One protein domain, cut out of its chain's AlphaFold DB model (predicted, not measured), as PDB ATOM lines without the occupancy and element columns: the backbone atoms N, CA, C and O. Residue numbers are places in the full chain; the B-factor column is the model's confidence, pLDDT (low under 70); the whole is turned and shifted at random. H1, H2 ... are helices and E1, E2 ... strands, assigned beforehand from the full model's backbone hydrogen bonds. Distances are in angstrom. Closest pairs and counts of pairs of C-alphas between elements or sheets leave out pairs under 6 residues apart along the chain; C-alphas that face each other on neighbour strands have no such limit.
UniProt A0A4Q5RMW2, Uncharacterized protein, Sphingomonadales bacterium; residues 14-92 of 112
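AT A GLANCE: This is residues 14 to 92 of the 112 residues of an uncharacterized protein of Sphingomonadales bacterium (UniProt A0A4Q5RMW2). A strongly twisted sheet of three antiparallel strands has one helix, H1, packed along one of its faces, while no named helix covers the other face. A long link leads on from H1 to a second helix, H2, which lies off the sheet beyond the end of H1 at a steep tilt to it. The printed part has 79 residues, with three named strands and two named helices in the order E1, E2, E3, H1, H2; the sheet's order is E1, E2, E3, and the class is mixed, helices and strands. The whole is only just loose, close to compact, with a radius of gyration of the C-alphas of 14.0 A and spans of 40 by 31 by 20 A.

HOW THE PARTS SIT: The inner strand E2, residues 27 to 34, has edge strand E1, residues 14 to 20, as one antiparallel neighbour, at 152 degrees between directions; N 16 and O 31 are 2.9 A apart, within hydrogen-bond range. E2 and edge strand E3, residues 42 to 48, are antiparallel at 160 degrees, with N 30 and O 46 within hydrogen-bond range at 2.8 A. E1 and E2 form a hairpin, as do E2 and E3, and the three make a meander, each strand the antiparallel neighbour of the one before. H1, residues 51 to 62, is on the sheet at a height of 8.7 A, giving two layers, a helix on one face of a sheet. Of its 12 C-alphas, 10 fall on E2 and 2 on E3; it lies over E2, and only just not over E3. On the local plane it stands at 13 degrees to E2, along the strands. The closest C-alphas of H1 and E2 are those of Arg 51 and Trp 28, 5.7 A apart. H2, residues 81 to 90, is not on the sheet and is apart from E1, E2 and E3. H1 and H2 are close but not clearly touching, the C-alphas of Leu 59 and Ile 81 coming closest at 7.0 A. They run the same way at a steep tilt of 69 degrees, only just short of about perpendicular. In H1 and H2 every O i to N i+4 pair is within hydrogen-bond range.

IN THESE COORDINATES: E2 is 22.1 A long from first to last C-alpha, E1 17.2 A, E3 16.4 A, H1 15.9 A and H2 14.2 A. E1 begins at C-alpha 14 (-34.365, -14.677, -1.212), H1 at C-alpha 51 (-27.113, -31.076, -3.912), and H2 ends at C-alpha 90 (-18.196, -5.218, -1.160).

THE WHOLE: The two C-alphas farthest apart, those of Lys 24 and Ala 90, are 41.0 A apart. The printed part has no cut. The link from H1 to H2, residues 63 to 80, is long, and that from E3 to H1 is tight. The mean pLDDT of the printed part is 84.2; residues 21 to 26 and 36 to 42, of which 42 belongs to E3, are under 70.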
ATOM      1  N   ARG A  14     -35.326 -13.843  -1.927       83.31
ATOM      2  CA  ARG A  14     -34.365 -14.677  -1.212       83.31
ATOM      3  C   ARG A  14     -34.361 -16.069  -1.824       83.31
ATOM      4  O   ARG A  14     -35.415 -16.685  -1.960       83.31
ATOM      5  N   LEU A  15     -33.171 -16.567  -2.131       87.56
ATOM      6  CA  LEU A  15     -32.954 -17.934  -2.584       87.56
ATOM      7  C   LEU A  15     -32.379 -18.771  -1.440       87.56
ATOM      8  O   LEU A  15     -31.460 -18.336  -0.743       87.56
ATOM      9  N   GLU A  16     -32.912 -19.972  -1.248       87.00
ATOM     10  CA  GLU A  16     -32.414 -20.942  -0.273       87.00
ATOM     11  C   GLU A  16     -32.260 -22.321  -0.904       87.00
ATOM     12  O   GLU A  16     -33.155 -22.772  -1.611       87.00
ATOM     13  N   ILE A  17     -31.167 -23.018  -0.586       88.94
ATOM     14  CA  ILE A  17     -30.999 -24.440  -0.900       88.94
ATOM     15  C   ILE A  17     -31.360 -25.242   0.354       88.94
ATOM     16  O   ILE A  17     -30.757 -25.029   1.407       88.94
ATOM     17  N   ARG A  18     -32.327 -26.159   0.266       86.62
ATOM     18  CA  ARG A  18     -32.740 -27.027   1.384       86.62
ATOM     19  C   ARG A  18     -32.933 -28.467   0.939       86.62
ATOM     20  O   ARG A  18     -33.312 -28.718  -0.196       86.62
ATOM     21  N   THR A  19     -32.743 -29.410   1.854       82.19
ATOM     22  CA  THR A  19     -33.243 -30.778   1.685       82.19
ATOM     23  C   THR A  19     -34.722 -30.819   2.039       82.19
ATOM     24  O   THR A  19     -35.104 -30.400   3.135       82.19
ATOM     25  N   TRP A  20     -35.554 -31.336   1.143       72.38
ATOM     26  CA  TRP A  20     -36.983 -31.479   1.368       72.38
ATOM     27  C   TRP A  20     -37.289 -32.893   1.867       72.38
ATOM     28  O   TRP A  20     -37.278 -33.857   1.106       72.38
ATOM     29  N   SER A  21     -37.520 -33.031   3.174       63.06
ATOM     30  CA  SER A  21     -37.724 -34.335   3.822       63.06
ATOM     31  C   SER A  21     -39.127 -34.916   3.633       63.06
ATOM     32  O   SER A  21     -39.326 -36.098   3.884       63.06
ATOM     33  N   GLU A  22     -40.107 -34.096   3.241       63.84
ATOM     34  CA  GLU A  22     -41.501 -34.535   3.062       63.84
ATOM     35  C   GLU A  22     -41.747 -35.216   1.710       63.84
ATOM     36  O   GLU A  22     -42.746 -35.914   1.531       63.84
ATOM     37  N   LEU A  23     -40.823 -35.058   0.760       60.28
ATOM     38  CA  LEU A  23     -40.803 -35.884  -0.436       60.28
ATOM     39  C   LEU A  23     -40.176 -37.225  -0.044       60.28
ATOM     40  O   LEU A  23     -39.134 -37.272   0.607       60.28
ATOM     41  N   LYS A  24     -40.828 -38.333  -0.419       53.66
ATOM     42  CA  LYS A  24     -40.365 -39.708  -0.122       53.66
ATOM     43  C   LYS A  24     -38.942 -39.989  -0.630       53.66
ATOM     44  O   LYS A  24     -38.315 -40.953  -0.200       53.66
ATOM     45  N   GLU A  25     -38.436 -39.127  -1.501       61.50
ATOM     46  CA  GLU A  25     -37.059 -39.060  -1.954       61.50
ATOM     47  C   GLU A  25     -36.432 -37.791  -1.366       61.50
ATOM     48  O   GLU A  25     -36.981 -36.699  -1.536       61.50
ATOM     49  N   ARG A  26     -35.300 -37.944  -0.659       64.25
ATOM     50  CA  ARG A  26     -34.487 -36.856  -0.082       64.25
ATOM     51  C   ARG A  26     -33.976 -35.935  -1.193       64.25
ATOM     52  O   ARG A  26     -32.824 -36.021  -1.605       64.25
ATOM     53  N   SER A  27     -34.858 -35.089  -1.691       81.25
ATOM     54  CA  SER A  27     -34.616 -34.188  -2.806       81.25
ATOM     55  C   SER A  27     -34.077 -32.870  -2.282       81.25
ATOM     56  O   SER A  27     -34.416 -32.407  -1.190       81.25
ATOM     57  N   TRP A  28     -33.187 -32.270  -3.055       89.81
ATOM     58  CA  TRP A  28     -32.709 -30.921  -2.814       89.81
ATOM     59  C   TRP A  28     -33.652 -29.947  -3.495       89.81
ATOM     60  O   TRP A  28     -34.166 -30.233  -4.566       89.81
ATOM     61  N   ALA A  29     -33.897 -28.797  -2.889       90.50
ATOM     62  CA  ALA A  29     -34.763 -27.779  -3.449       90.50
ATOM     63  C   ALA A  29     -34.076 -26.420  -3.409       90.50
ATOM     64  O   ALA A  29     -33.495 -26.048  -2.387       90.50
ATOM     65  N   VAL A  30     -34.187 -25.671  -4.504       90.38
ATOM     66  CA  VAL A  30     -33.930 -24.233  -4.528       90.38
ATOM     67  C   VAL A  30     -35.265 -23.525  -4.362       90.38
ATOM     68  O   VAL A  30     -36.147 -23.600  -5.215       90.38
ATOM     69  N   ILE A  31     -35.429 -22.857  -3.227       89.00
ATOM     70  CA  ILE A  31     -36.663 -22.177  -2.857       89.00
ATOM     71  C   ILE A  31     -36.470 -20.683  -3.059       89.00
ATOM     72  O   ILE A  31     -35.531 -20.089  -2.531       89.00
ATOM     73  N   THR A  32     -37.389 -20.078  -3.802       88.12
ATOM     74  CA  THR A  32     -37.465 -18.633  -4.002       88.12
ATOM     75  C   THR A  32     -38.556 -18.070  -3.102       88.12
ATOM     76  O   THR A  32     -39.717 -18.458  -3.213       88.12
ATOM     77  N   PHE A  33     -38.203 -17.134  -2.227       82.88
ATOM     78  CA  PHE A  33     -39.141 -16.386  -1.393       82.88
ATOM     79  C   PHE A  33     -39.189 -14.932  -1.848       82.88
ATOM     80  O   PHE A  33     -38.147 -14.350  -2.143       82.88
ATOM     81  N   HIS A  34     -40.370 -14.314  -1.843       79.00
ATOM     82  CA  HIS A  34     -40.449 -12.857  -1.941       79.00
ATOM     83  C   HIS A  34     -39.820 -12.235  -0.690       79.00
ATOM     84  O   HIS A  34     -40.193 -12.580   0.431       79.00
ATOM     85  N   ASN A  35     -38.894 -11.292  -0.868       72.19
ATOM     86  CA  ASN A  35     -38.274 -10.558   0.239       72.19
ATOM     87  C   ASN A  35     -39.160  -9.396   0.754       72.19
ATOM     88  O   ASN A  35     -38.724  -8.559   1.543       72.19
ATOM     89  N   LEU A  36     -40.424  -9.328   0.314       64.38
ATOM     90  CA  LEU A  36     -41.409  -8.348   0.769       64.38
ATOM     91  C   LEU A  36     -42.228  -8.927   1.930       64.38
ATOM     92  O   LEU A  36     -42.919  -9.936   1.801       64.38
ATOM     93  N   LEU A  37     -42.132  -8.269   3.085       55.19
ATOM     94  CA  LEU A  37     -42.817  -8.620   4.330       55.19
ATOM     95  C   LEU A  37     -44.340  -8.504   4.186       55.19
ATOM     96  O   LEU A  37     -44.876  -7.450   4.487       55.19
ATOM     97  N   PHE A  38     -45.023  -9.575   3.777       48.78
ATOM     98  CA  PHE A  38     -46.342  -9.996   4.280       48.78
ATOM     99  C   PHE A  38     -46.610 -11.443   3.832       48.78
ATOM    100  O   PHE A  38     -47.158 -11.692   2.765       48.78
ATOM    101  N   GLY A  39     -46.219 -12.403   4.677       51.62
ATOM    102  CA  GLY A  39     -46.419 -13.835   4.441       51.62
ATOM    103  C   GLY A  39     -45.238 -14.473   3.713       51.62
ATOM    104  O   GLY A  39     -45.014 -14.239   2.534       51.62
ATOM    105  N   TYR A  40     -44.477 -15.305   4.426       56.38
ATOM    106  CA  TYR A  40     -43.379 -16.106   3.875       56.38
ATOM    107  C   TYR A  40     -43.919 -17.283   3.052       56.38
ATOM    108  O   TYR A  40     -43.652 -18.442   3.364       56.38
ATOM    109  N   LEU A  41     -44.735 -17.004   2.035       61.94
ATOM    110  CA  LEU A  41     -45.133 -18.030   1.086       61.94
ATOM    111  C   LEU A  41     -43.998 -18.202   0.067       61.94
ATOM    112  O   LEU A  41     -43.535 -17.207  -0.498       61.94
ATOM    113  N   PRO A  42     -43.503 -19.434  -0.147       64.81
ATOM    114  CA  PRO A  42     -42.533 -19.687  -1.200       64.81
ATOM    115  C   PRO A  42     -43.162 -19.305  -2.543       64.81
ATOM    116  O   PRO A  42     -44.229 -19.798  -2.898       64.81
ATOM    117  N   ALA A  43     -42.496 -18.412  -3.273       75.00
ATOM    118  CA  ALA A  43     -42.914 -17.968  -4.599       75.00
ATOM    119  C   ALA A  43     -42.727 -19.086  -5.630       75.00
ATOM    120  O   ALA A  43     -43.533 -19.254  -6.543       75.00
ATOM    121  N   ARG A  44     -41.642 -19.853  -5.472       85.44
ATOM    122  CA  ARG A  44     -41.270 -20.975  -6.334       85.44
ATOM    123  C   ARG A  44     -40.422 -21.973  -5.556       85.44
ATOM    124  O   ARG A  44     -39.638 -21.577  -4.693       85.44
ATOM    125  N   GLN A  45     -40.570 -23.251  -5.874       89.19
ATOM    126  CA  GLN A  45     -39.739 -24.334  -5.356       89.19
ATOM    127  C   GLN A  45     -39.298 -25.190  -6.541       89.19
ATOM    128  O   GLN A  45     -40.146 -25.751  -7.231       89.19
ATOM    129  N   ASP A  46     -37.992 -25.255  -6.781       91.00
ATOM    130  CA  ASP A  46     -37.386 -26.060  -7.840       91.00
ATOM    131  C   ASP A  46     -36.685 -27.260  -7.188       91.00
ATOM    132  O   ASP A  46     -35.808 -27.054  -6.350       91.00
ATOM    133  N   TYR A  47     -37.078 -28.492  -7.525       91.44
ATOM    134  CA  TYR A  47     -36.559 -29.719  -6.904       91.44
ATOM    135  C   TYR A  47     -35.499 -30.406  -7.772       91.44
ATOM    136  O   TYR A  47     -35.586 -30.417  -8.998       91.44
ATOM    137  N   PHE A  48     -34.527 -31.031  -7.117       91.12
ATOM    138  CA  PHE A  48     -33.334 -31.636  -7.694       91.12
ATOM    139  C   PHE A  48     -33.012 -32.957  -6.993       91.12
ATOM    140  O   PHE A  48     -33.239 -33.120  -5.790       91.12
ATOM    141  N   ALA A  49     -32.441 -33.898  -7.743       89.69
ATOM    142  CA  ALA A  49     -32.039 -35.198  -7.212       89.69
ATOM    143  C   ALA A  49     -30.783 -35.109  -6.326       89.69
ATOM    144  O   ALA A  49     -30.636 -35.887  -5.386       89.69
ATOM    145  N   SER A  50     -29.890 -34.153  -6.603       91.38
ATOM    146  CA  SER A  50     -28.618 -33.980  -5.900       91.38
ATOM    147  C   SER A  50     -28.413 -32.548  -5.403       91.38
ATOM    148  O   SER A  50     -29.050 -31.597  -5.871       91.38
ATOM    149  N   ARG A  51     -27.499 -32.391  -4.438       91.38
ATOM    150  CA  ARG A  51     -27.113 -31.076  -3.912       91.38
ATOM    151  C   ARG A  51     -26.391 -30.268  -4.979       91.38
ATOM    152  O   ARG A  51     -26.548 -29.055  -5.055       91.38
ATOM    153  N   GLU A  52     -25.575 -30.958  -5.759       93.50
ATOM    154  CA  GLU A  52     -24.732 -30.421  -6.812       93.50
ATOM    155  C   GLU A  52     -25.591 -29.788  -7.908       93.50
ATOM    156  O   GLU A  52     -25.328 -28.651  -8.296       93.50
ATOM    157  N   ASP A  53     -26.672 -30.459  -8.321       93.38
ATOM    158  CA  ASP A  53     -27.620 -29.927  -9.307       93.38
ATOM    159  C   ASP A  53     -28.355 -28.691  -8.776       93.38
ATOM    160  O   ASP A  53     -28.461 -27.676  -9.470       93.38
ATOM    161  N   ALA A  54     -28.814 -28.743  -7.520       93.44
ATOM    162  CA  ALA A  54     -29.460 -27.603  -6.875       93.44
ATOM    163  C   ALA A  54     -28.512 -26.400  -6.770       93.44
ATOM    164  O   ALA A  54     -28.910 -25.265  -7.028       93.44
ATOM    165  N   LEU A  55     -27.244 -26.640  -6.425       94.19
ATOM    166  CA  LEU A  55     -26.225 -25.600  -6.353       94.19
ATOM    167  C   LEU A  55     -25.918 -25.019  -7.737       94.19
ATOM    168  O   LEU A  55     -25.875 -23.801  -7.879       94.19
ATOM    169  N   ALA A  56     -25.747 -25.857  -8.759       94.31
ATOM    170  CA  ALA A  56     -25.501 -25.403 -10.125       94.31
ATOM    171  C   ALA A  56     -26.652 -24.526 -10.642       94.31
ATOM    172  O   ALA A  56     -26.418 -23.452 -11.200       94.31
ATOM    173  N   TYR A  57     -27.897 -24.939 -10.392       94.38
ATOM    174  CA  TYR A  57     -29.070 -24.139 -10.726       94.38
ATOM    175  C   TYR A  57     -29.106 -22.821  -9.947       94.38
ATOM    176  O   TYR A  57     -29.281 -21.762 -10.545       94.38
ATOM    177  N   TYR A  58     -28.876 -22.869  -8.633       94.94
ATOM    178  CA  TYR A  58     -28.803 -21.685  -7.782       94.94
ATOM    179  C   TYR A  58     -27.776 -20.664  -8.309       94.94
ATOM    180  O   TYR A  58     -28.108 -19.490  -8.464       94.94
ATOM    181  N   LEU A  59     -26.554 -21.105  -8.638       93.88
ATOM    182  CA  LEU A  59     -25.478 -20.229  -9.118       93.88
ATOM    183  C   LEU A  59     -25.827 -19.558 -10.452       93.88
ATOM    184  O   LEU A  59     -25.396 -18.435 -10.700       93.88
ATOM    185  N   LYS A  60     -26.632 -20.219 -11.288       91.25
ATOM    186  CA  LYS A  60     -27.151 -19.636 -12.527       91.25
ATOM    187  C   LYS A  60     -28.171 -18.529 -12.248       91.25
ATOM    188  O   LYS A  60     -28.066 -17.451 -12.816       91.25
ATOM    189  N   ILE A  61     -29.150 -18.775 -11.378       92.88
ATOM    190  CA  ILE A  61     -30.278 -17.845 -11.191       92.88
ATOM    191  C   ILE A  61     -29.985 -16.706 -10.206       92.88
ATOM    192  O   ILE A  61     -30.656 -15.675 -10.227       92.88
ATOM    193  N   VAL A  62     -29.002 -16.863  -9.315       92.38
ATOM    194  CA  VAL A  62     -28.719 -15.865  -8.272       92.38
ATOM    195  C   VAL A  62     -28.238 -14.538  -8.866       92.38
ATOM    196  O   VAL A  62     -28.572 -13.477  -8.336       92.38
ATOM    197  N   VAL A  63     -27.504 -14.577  -9.982       93.69
ATOM    198  CA  VAL A  63     -27.060 -13.373 -10.706       93.69
ATOM    199  C   VAL A  63     -28.200 -12.715 -11.486       93.69
ATOM    200  O   VAL A  63     -28.158 -11.516 -11.718       93.69
ATOM    201  N   GLU A  64     -29.239 -13.479 -11.833       93.06
ATOM    202  CA  GLU A  64     -30.458 -13.012 -12.508       93.06
ATOM    203  C   GLU A  64     -31.529 -12.533 -11.511       93.06
ATOM    204  O   GLU A  64     -32.620 -12.121 -11.903       93.06
ATOM    205  N   THR A  65     -31.253 -12.611 -10.206       90.44
ATOM    206  CA  THR A  65     -32.225 -12.248  -9.176       90.44
ATOM    207  C   THR A  65     -32.364 -10.728  -9.087       90.44
ATOM    208  O   THR A  65     -31.364 -10.051  -8.838       90.44
ATOM    209  N   PRO A  66     -33.585 -10.177  -9.228       89.62
ATOM    210  CA  PRO A  66     -33.805  -8.744  -9.122       89.62
ATOM    211  C   PRO A  66     -33.459  -8.163  -7.752       89.62
ATOM    212  O   PRO A  66     -33.619  -8.824  -6.717       89.62
ATOM    213  N   ARG A  67     -33.021  -6.902  -7.743       86.38
ATOM    214  CA  ARG A  67     -32.515  -6.214  -6.548       86.38
ATOM    215  C   ARG A  67     -33.146  -4.851  -6.354       86.38
ATOM    216  O   ARG A  67     -33.413  -4.150  -7.320       86.38
ATOM    217  N   VAL A  68     -33.354  -4.468  -5.100       84.12
ATOM    218  CA  VAL A  68     -33.977  -3.195  -4.734       84.12
ATOM    219  C   VAL A  68     -33.071  -2.018  -5.100       84.12
ATOM    220  O   VAL A  68     -33.563  -1.040  -5.649       84.12
ATOM    221  N   SER A  69     -31.758  -2.124  -4.865       82.81
ATOM    222  CA  SER A  69     -30.764  -1.113  -5.267       82.81
ATOM    223  C   SER A  69     -30.623  -0.941  -6.778       82.81
ATOM    224  O   SER A  69     -30.074   0.062  -7.223       82.81
ATOM    225  N   LEU A  70     -31.127  -1.899  -7.559       86.19
ATOM    226  CA  LEU A  70     -31.125  -1.888  -9.020       86.19
ATOM    227  C   LEU A  70     -32.545  -1.688  -9.565       86.19
ATOM    228  O   LEU A  70     -32.934  -2.322 -10.541       86.19
ATOM    229  N   ASP A  71     -33.355  -0.871  -8.887       87.12
ATOM    230  CA  ASP A  71     -34.730  -0.535  -9.280       87.12
ATOM    231  C   ASP A  71     -35.641  -1.754  -9.520       87.12
ATOM    232  O   ASP A  71     -36.556  -1.727 -10.338       87.12
ATOM    233  N   ASN A  72     -35.435  -2.834  -8.761       87.62
ATOM    234  CA  ASN A  72     -36.132  -4.117  -8.902       87.62
ATOM    235  C   ASN A  72     -35.827  -4.858 -10.212       87.62
ATOM    236  O   ASN A  72     -36.634  -5.679 -10.657       87.62
ATOM    237  N   HIS A  73     -34.652  -4.624 -10.793       88.25
ATOM    238  CA  HIS A  73     -34.125  -5.343 -11.948       88.25
ATOM    239  C   HIS A  73     -32.902  -6.195 -11.571       88.25
ATOM    240  O   HIS A  73     -32.277  -5.974 -10.526       88.25
ATOM    241  N   PRO A  74     -32.576  -7.233 -12.364       89.75
ATOM    242  CA  PRO A  74     -31.278  -7.888 -12.264       89.75
ATOM    243  C   PRO A  74     -30.150  -6.934 -12.697       89.75
ATOM    244  O   PRO A  74     -30.408  -5.978 -13.430       89.75
ATOM    245  N   PRO A  75     -28.898  -7.201 -12.291       89.75
ATOM    246  CA  PRO A  75     -27.731  -6.530 -12.853       89.75
ATOM    247  C   PRO A  75     -27.716  -6.576 -14.387       89.75
ATOM    248  O   PRO A  75     -27.888  -7.642 -14.977       89.75
ATOM    249  N   ASP A  76     -27.457  -5.432 -15.021       89.81
ATOM    250  CA  ASP A  76     -27.284  -5.311 -16.471       89.81
ATOM    251  C   ASP A  76     -25.964  -4.575 -16.777       89.81
ATOM    252  O   ASP A  76     -25.795  -3.426 -16.352       89.81
ATOM    253  N   PRO A  77     -24.993  -5.213 -17.461       93.00
ATOM    254  CA  PRO A  77     -25.015  -6.597 -17.945       93.00
ATOM    255  C   PRO A  77     -24.929  -7.626 -16.810       93.00
ATOM    256  O   PRO A  77     -24.358  -7.354 -15.751       93.00
ATOM    257  N   LEU A  78     -25.424  -8.844 -17.061       93.31
ATOM    258  CA  LEU A  78     -25.309  -9.950 -16.107       93.31
ATOM    259  C   LEU A  78     -23.823 -10.263 -15.820       93.31
ATOM    260  O   LEU A  78     -23.072 -10.598 -16.744       93.31
ATOM    261  N   PRO A  79     -23.366 -10.162 -14.559       93.81
ATOM    262  CA  PRO A  79     -21.985 -10.447 -14.198       93.81
ATOM    263  C   PRO A  79     -21.700 -11.954 -14.200       93.81
ATOM    264  O   PRO A  79     -22.600 -12.780 -14.051       93.81
ATOM    265  N   SER A  80     -20.416 -12.320 -14.274       95.88
ATOM    266  CA  SER A  80     -19.999 -13.675 -13.898       95.88
ATOM    267  C   SER A  80     -20.241 -13.913 -12.407       95.88
ATOM    268  O   SER A  80     -20.305 -12.969 -11.611       95.88
ATOM    269  N   ILE A  81     -20.313 -15.183 -12.009       95.06
ATOM    270  CA  ILE A  81     -20.529 -15.553 -10.610       95.06
ATOM    271  C   ILE A  81     -19.420 -15.024  -9.690       95.06
ATOM    272  O   ILE A  81     -19.709 -14.602  -8.569       95.06
ATOM    273  N   GLU A  82     -18.162 -14.965 -10.156       95.31
ATOM    274  CA  GLU A  82     -17.069 -14.415  -9.348       95.31
ATOM    275  C   GLU A  82     -17.240 -12.910  -9.142       95.31
ATOM    276  O   GLU A  82     -17.155 -12.429  -8.011       95.31
ATOM    277  N   LYS A  83     -17.536 -12.163 -10.218       95.69
ATOM    278  CA  LYS A  83     -17.758 -10.711 -10.142       95.69
ATOM    279  C   LYS A  83     -18.942 -10.380  -9.243       95.69
ATOM    280  O   LYS A  83     -18.851  -9.475  -8.419       95.69
ATOM    281  N   TYR A  84     -20.018 -11.148  -9.367       93.50
ATOM    282  CA  TYR A  84     -21.189 -10.996  -8.521       93.50
ATOM    283  C   TYR A  84     -20.863 -11.257  -7.051       93.50
ATOM    284  O   TYR A  84     -21.224 -10.465  -6.189       93.50
ATOM    285  N   THR A  85     -20.107 -12.317  -6.760       93.62
ATOM    286  CA  THR A  85     -19.689 -12.656  -5.391       93.62
ATOM    287  C   THR A  85     -18.818 -11.561  -4.770       93.62
ATOM    288  O   THR A  85     -18.990 -11.232  -3.596       93.62
ATOM    289  N   ILE A  86     -17.893 -10.978  -5.540       94.56
ATOM    290  CA  ILE A  86     -17.071  -9.842  -5.097       94.56
ATOM    291  C   ILE A  86     -17.960  -8.642  -4.767       94.56
ATOM    292  O   ILE A  86     -17.798  -8.039  -3.709       94.56
ATOM    293  N   TRP A  87     -18.918  -8.330  -5.640       90.56
ATOM    294  CA  TRP A  87     -19.853  -7.229  -5.431       90.56
ATOM    295  C   TRP A  87     -20.725  -7.438  -4.182       90.56
ATOM    296  O   TRP A  87     -20.788  -6.548  -3.341       90.56
ATOM    297  N   LEU A  88     -21.290  -8.638  -3.973       88.75
ATOM    298  CA  LEU A  88     -22.052  -8.963  -2.754       88.75
ATOM    299  C   LEU A  88     -21.256  -8.700  -1.477       88.75
ATOM    300  O   LEU A  88     -21.793  -8.175  -0.504       88.75
ATOM    301  N   LYS A  89     -19.972  -9.073  -1.478       88.62
ATOM    302  CA  LYS A  89     -19.071  -8.866  -0.342       88.62
ATOM    303  C   LYS A  89     -18.749  -7.388  -0.134       88.62
ATOM    304  O   LYS A  89     -18.767  -6.935   1.005       88.62
ATOM    305  N   ALA A  90     -18.488  -6.649  -1.212       89.00
ATOM    306  CA  ALA A  90     -18.196  -5.218  -1.160       89.00
ATOM    307  C   ALA A  90     -19.381  -4.405  -0.610       89.00
ATOM    308  O   ALA A  90     -19.190  -3.544   0.244       89.00
ATOM    309  N   GLU A  91     -20.602  -4.747  -1.026       85.50
ATOM    310  CA  GLU A  91     -21.843  -4.111  -0.564       85.50
ATOM    311  C   GLU A  91     -22.360  -4.678   0.772       85.50
ATOM    312  O   GLU A  91     -23.390  -4.245   1.289       85.50
ATOM    313  N   ASN A  92     -21.658  -5.661   1.351       83.88
ATOM    314  CA  ASN A  92     -22.052  -6.364   2.573       83.88
ATOM    315  C   ASN A  92     -23.487  -6.939   2.510       83.88
ATOM    316  O   ASN A  92     -24.265  -6.864   3.465       83.88
TER     317      ASN A  92